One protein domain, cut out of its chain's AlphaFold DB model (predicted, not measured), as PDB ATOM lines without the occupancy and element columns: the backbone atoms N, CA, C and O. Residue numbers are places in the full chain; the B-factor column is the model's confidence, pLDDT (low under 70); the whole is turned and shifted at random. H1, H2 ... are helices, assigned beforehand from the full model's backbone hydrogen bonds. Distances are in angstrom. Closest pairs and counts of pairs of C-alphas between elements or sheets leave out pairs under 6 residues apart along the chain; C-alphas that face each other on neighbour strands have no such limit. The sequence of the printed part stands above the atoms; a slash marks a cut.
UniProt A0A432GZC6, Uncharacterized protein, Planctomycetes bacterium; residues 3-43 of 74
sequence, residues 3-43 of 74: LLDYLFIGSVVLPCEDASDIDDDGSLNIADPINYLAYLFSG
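AT A GLANCE: This is residues 3 to 43 of the 74 residues of an uncharacterized protein of Planctomycetes bacterium (UniProt A0A432GZC6). A short helix, H1, and a longer one, H2, come near each other close to their first residues and make a wide corner, while a long loop, residues 10 to 30, arches from one to the other. Residues 37 to 43 stick out at one end. The printed part has 41 residues, with H1 then H2 and no named strand; the class is all helix, though named elements hold 19 residues, under half. It is compact, with a radius of gyration of the C-alphas of 10.3 A, and elongated, 31 by 19 by 14 A.

IN THESE COORDINATES: Find C-alpha 3 at (284.012, 151.054, 210.309); from there H1 runs through residues 3 to 9. Go on to C-alpha 31 at (291.992, 149.264, 217.679), where H2, residues 31 to 42, begins; it ends 14.7 A away at C-alpha 42, (286.024, 137.377, 223.970).

HOW THE PARTS SIT: Look at Leu 4 and Pro 33: H1 and H2 are close but not clearly touching, and these are their closest C-alphas, 7.2 A apart. The helices run opposite ways at a steep tilt of 52 degrees. In both, every O i to N i+4 pair is within hydrogen-bond range.

THE WHOLE: The C-alphas farthest apart, Ser 11 and Gly 43, are 31.3 A apart. The link from H1 to H2 is long, 21 residues. The printed part has no cut, and no printed residue is under 70 in pLDDT.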
ATOM      1  N   LEU A   3     282.680 150.710 209.809       89.25
ATOM      2  CA  LEU A   3     284.012 151.054 210.309       89.25
ATOM      3  C   LEU A   3     285.145 150.318 209.587       89.25
ATOM      4  O   LEU A   3     286.110 150.936 209.163       89.25
ATOM      5  N   LEU A   4     285.026 149.005 209.372       91.75
ATOM      6  CA  LEU A   4     286.061 148.258 208.646       91.75
ATOM      7  C   LEU A   4     286.160 148.696 207.175       91.75
ATOM      8  O   LEU A   4     287.261 148.809 206.643       91.75
ATOM      9  N   ASP A   5     285.033 148.999 206.531       91.62
ATOM     10  CA  ASP A   5     285.034 149.522 205.161       91.62
ATOM     11  C   ASP A   5     285.657 150.928 205.110       91.62
ATOM     12  O   ASP A   5     286.448 151.217 204.214       91.62
ATOM     13  N   TYR A   6     285.364 151.780 206.097       91.38
ATOM     14  CA  TYR A   6     286.006 153.087 206.257       91.38
ATOM     15  C   TYR A   6     287.533 152.953 206.376       91.38
ATOM     16  O   TYR A   6     288.262 153.541 205.579       91.38
ATOM     17  N   LEU A   7     288.018 152.098 207.282       92.19
ATOM     18  CA  LEU A   7     289.448 151.938 207.572       92.19
ATOM     19  C   LEU A   7     290.251 151.320 206.419       92.19
ATOM     20  O   LEU A   7     291.407 151.685 206.207       92.19
ATOM     21  N   PHE A   8     289.673 150.362 205.692       91.88
ATOM     22  CA  PHE A   8     290.420 149.580 204.698       91.88
ATOM     23  C   PHE A   8     290.114 149.940 203.245       91.88
ATOM     24  O   PHE A   8     290.925 149.645 202.366       91.88
ATOM     25  N   ILE A   9     288.957 150.545 202.975       92.00
ATOM     26  CA  ILE A   9     288.489 150.841 201.614       92.00
ATOM     27  C   ILE A   9     288.375 152.355 201.397       92.00
ATOM     28  O   ILE A   9     288.637 152.826 200.291       92.00
ATOM     29  N   GLY A  10     288.012 153.126 202.428       83.94
ATOM     30  CA  GLY A  10     287.932 154.592 202.368       83.94
ATOM     31  C   GLY A  10     286.827 155.132 201.451       83.94
ATOM     32  O   GLY A  10     286.833 156.309 201.101       83.94
ATOM     33  N   SER A  11     285.890 154.284 201.016       80.94
ATOM     34  CA  SER A  11     284.791 154.662 200.112       80.94
ATOM     35  C   SER A  11     283.460 154.901 200.823       80.94
ATOM     36  O   SER A  11     282.451 155.150 200.165       80.94
ATOM     37  N   VAL A  12     283.430 154.754 202.145       86.06
ATOM     38  CA  VAL A  12     282.238 154.916 202.979       86.06
ATOM     39  C   VAL A  12     282.470 156.112 203.888       86.06
ATOM     40  O   VAL A  12     283.567 156.260 204.405       86.06
ATOM     41  N   VAL A  13     281.459 156.958 204.066       86.06
ATOM     42  CA  VAL A  13     281.466 158.016 205.084       86.06
ATOM     43  C   VAL A  13     280.795 157.449 206.328       86.06
ATOM     44  O   VAL A  13     279.746 156.802 206.218       86.06
ATOM     45  N   LEU A  14     281.417 157.633 207.491       87.56
ATOM     46  CA  LEU A  14     280.828 157.197 208.749       87.56
ATOM     47  C   LEU A  14     279.675 158.139 209.117       87.56
ATOM     48  O   LEU A  14     279.832 159.350 209.022       87.56
ATOM     49  N   PRO A  15     278.510 157.609 209.526       84.06
ATOM     50  CA  PRO A  15     277.384 158.452 209.932       84.06
ATOM     51  C   PRO A  15     277.651 159.218 211.240       84.06
ATOM     52  O   PRO A  15     276.978 160.199 211.526       84.06
ATOM     53  N   CYS A  16     278.589 158.729 212.049       88.06
ATOM     54  CA  CYS A  16     278.962 159.261 213.352       88.06
ATOM     55  C   CYS A  16     280.389 158.760 213.590       88.06
ATOM     56  O   CYS A  16     280.604 157.549 213.734       88.06
ATOM     57  N   GLU A  17     281.356 159.666 213.435       89.69
ATOM     58  CA  GLU A  17     282.780 159.348 213.577       89.69
ATOM     59  C   GLU A  17     283.098 159.089 215.039       89.69
ATOM     60  O   GLU A  17     283.690 158.065 215.340       89.69
ATOM     61  N   ASP A  18     282.577 159.927 215.925       88.25
ATOM     62  CA  ASP A  18     282.752 159.799 217.369       88.25
ATOM     63  C   ASP A  18     282.214 158.448 217.906       88.25
ATOM     64  O   ASP A  18     282.976 157.639 218.420       88.25
ATOM     65  N   ALA A  19     280.986 158.018 217.574       87.38
ATOM     66  CA  ALA A  19     280.535 156.659 217.959       87.38
ATOM     67  C   ALA A  19     281.273 155.493 217.261       87.38
ATOM     68  O   ALA A  19     280.969 154.319 217.515       87.38
ATOM     69  N   SER A  20     282.159 155.786 216.307       90.19
ATOM     70  CA  SER A  20     283.034 154.790 215.688       90.19
ATOM     71  C   SER A  20     284.400 154.689 216.377       90.19
ATOM     72  O   SER A  20     285.112 153.724 216.083       90.19
ATOM     73  N   ASP A  21     284.723 155.625 217.271       91.19
ATOM     74  CA  ASP A  21     285.829 155.577 218.224       91.19
ATOM     75  C   ASP A  21     285.363 154.797 219.463       91.19
ATOM     76  O   ASP A  21     284.551 155.239 220.271       91.19
ATOM     77  N   ILE A  22     285.745 153.526 219.535       91.81
ATOM     78  CA  ILE A  22     285.151 152.565 220.474       91.81
ATOM     79  C   ILE A  22     285.812 152.646 221.848       91.81
ATOM     80  O   ILE A  22     285.167 152.321 222.858       91.81
ATOM     81  N   ASP A  23     287.100 152.982 221.880       90.69
ATOM     82  CA  ASP A  23     287.858 153.210 223.105       90.69
ATOM     83  C   ASP A  23     288.043 154.684 223.469       90.69
ATOM     84  O   ASP A  23     288.607 154.928 224.539       90.69
ATOM     85  N   ASP A  24     287.451 155.600 222.691       90.06
ATOM     86  CA  ASP A  24     287.272 157.021 223.019       90.06
ATOM     87  C   ASP A  24     288.634 157.691 223.261       90.06
ATOM     88  O   ASP A  24     288.935 158.273 224.309       90.06
ATOM     89  N   ASP A  25     289.536 157.468 222.295       90.94
ATOM     90  CA  ASP A  25     290.917 157.960 222.314       90.94
ATOM     91  C   ASP A  25     291.175 159.123 221.333       90.94
ATOM     92  O   ASP A  25     292.294 159.657 221.260       90.94
ATOM     93  N   GLY A  26     290.133 159.545 220.617       90.75
ATOM     94  CA  GLY A  26     290.104 160.592 219.605       90.75
ATOM     95  C   GLY A  26     290.703 160.179 218.263       90.75
ATOM     96  O   GLY A  26     291.069 161.047 217.461       90.75
ATOM     97  N   SER A  27     290.896 158.880 218.015       91.00
ATOM     98  CA  SER A  27     291.564 158.364 216.818       91.00
ATOM     99  C   SER A  27     290.892 157.131 216.220       91.00
ATOM    100  O   SER A  27     291.192 155.999 216.578       91.00
ATOM    101  N   LEU A  28     290.190 157.325 215.102       91.56
ATOM    102  CA  LEU A  28     289.655 156.217 214.304       91.56
ATOM    103  C   LEU A  28     290.747 155.345 213.674       91.56
ATOM    104  O   LEU A  28     291.395 155.718 212.686       91.56
ATOM    105  N   ASN A  29     290.932 154.144 214.214       93.88
ATOM    106  CA  ASN A  29     291.951 153.205 213.783       93.88
ATOM    107  C   ASN A  29     291.523 151.729 213.951       93.88
ATOM    108  O   ASN A  29     290.359 151.381 214.104       93.88
ATOM    109  N   ILE A  30     292.467 150.795 213.793       94.94
ATOM    110  CA  ILE A  30     292.155 149.357 213.835       94.94
ATOM    111  C   ILE A  30     291.876 148.840 215.254       94.94
ATOM    112  O   ILE A  30     291.307 147.756 215.398       94.94
ATOM    113  N   ALA A  31     292.281 149.580 216.287       95.69
ATOM    114  CA  ALA A  31     291.992 149.264 217.679       95.69
ATOM    115  C   ALA A  31     290.482 149.248 217.937       95.69
ATOM    116  O   ALA A  31     290.000 148.296 218.548       95.69
ATOM    117  N   ASP A  32     289.729 150.181 217.351       94.44
ATOM    118  CA  ASP A  32     288.282 150.314 217.529       94.44
ATOM    119  C   ASP A  32     287.496 149.022 217.241       94.44
ATOM    120  O   ASP A  32     286.868 148.453 218.147       94.44
ATOM    121  N   PRO A  33     287.546 148.449 216.016       94.69
ATOM    122  CA  PRO A  33     286.847 147.204 215.739       94.69
ATOM    123  C   PRO A  33     287.443 146.018 216.509       94.69
ATOM    124  O   PRO A  33     286.717 145.062 216.778       94.69
ATOM    125  N   ILE A  34     288.730 146.038 216.880       95.25
ATOM    126  CA  ILE A  34     289.329 144.973 217.701       95.25
ATOM    127  C   ILE A  34     288.726 144.985 219.109       95.25
ATOM    128  O   ILE A  34     288.297 143.929 219.583       95.25
ATOM    129  N   ASN A  35     288.651 146.152 219.751       94.81
ATOM    130  CA  ASN A  35     288.040 146.343 221.065       94.81
ATOM    131  C   ASN A  35     286.565 145.926 221.038       94.81
ATOM    132  O   ASN A  35     286.122 145.134 221.877       94.81
ATOM    133  N   TYR A  36     285.824 146.344 220.007       93.81
ATOM    134  CA  TYR A  36     284.418 145.974 219.865       93.81
ATOM    135  C   TYR A  36     284.213 144.462 219.675       93.81
ATOM    136  O   TYR A  36     283.356 143.850 220.314       93.81
ATOM    137  N   LEU A  37     285.022 143.810 218.836       95.12
ATOM    138  CA  LEU A  37     284.961 142.356 218.652       95.12
ATOM    139  C   LEU A  37     285.386 141.599 219.918       95.12
ATOM    140  O   LEU A  37     284.820 140.546 220.222       95.12
ATOM    141  N   ALA A  38     286.354 142.127 220.670       95.81
ATOM    142  CA  ALA A  38     286.763 141.560 221.947       95.81
ATOM    143  C   ALA A  38     285.620 141.610 222.973       95.81
ATOM    144  O   ALA A  38     285.375 140.604 223.644       95.81
ATOM    145  N   TYR A  39     284.879 142.719 223.050       94.56
ATOM    146  CA  TYR A  39     283.657 142.820 223.852       94.56
ATOM    147  C   TYR A  39     282.618 141.767 223.440       94.56
ATOM    148  O   TYR A  39     282.144 140.998 224.278       94.56
ATOM    149  N   LEU A  40     282.310 141.674 222.143       94.19
ATOM    150  CA  LEU A  40     281.256 140.793 221.633       94.19
ATOM    151  C   LEU A  40     281.565 139.299 221.785       94.19
ATOM    152  O   LEU A  40     280.654 138.508 222.036       94.19
ATOM    153  N   PHE A  41     282.824 138.897 221.592       97.19
ATOM    154  CA  PHE A  41     283.168 137.483 221.394       97.19
ATOM    155  C   PHE A  41     284.197 136.925 222.375       97.19
ATOM    156  O   PHE A  41     284.314 135.705 222.489       97.19
ATOM    157  N   SER A  42     284.913 137.785 223.100       96.94
ATOM    158  CA  SER A  42     286.024 137.377 223.970       96.94
ATOM    159  C   SER A  42     285.847 137.802 225.429       96.94
ATOM    160  O   SER A  42     286.728 137.533 226.243       96.94
ATOM    161  N   GLY A  43     284.727 138.444 225.781       94.69
ATOM    162  CA  GLY A  43     284.490 138.956 227.133       94.69
ATOM    163  C   GLY A  43     285.391 140.140 227.500       94.69
ATOM    164  O   GLY A  43     285.741 140.298 228.668       94.69
TER     165      GLY A  43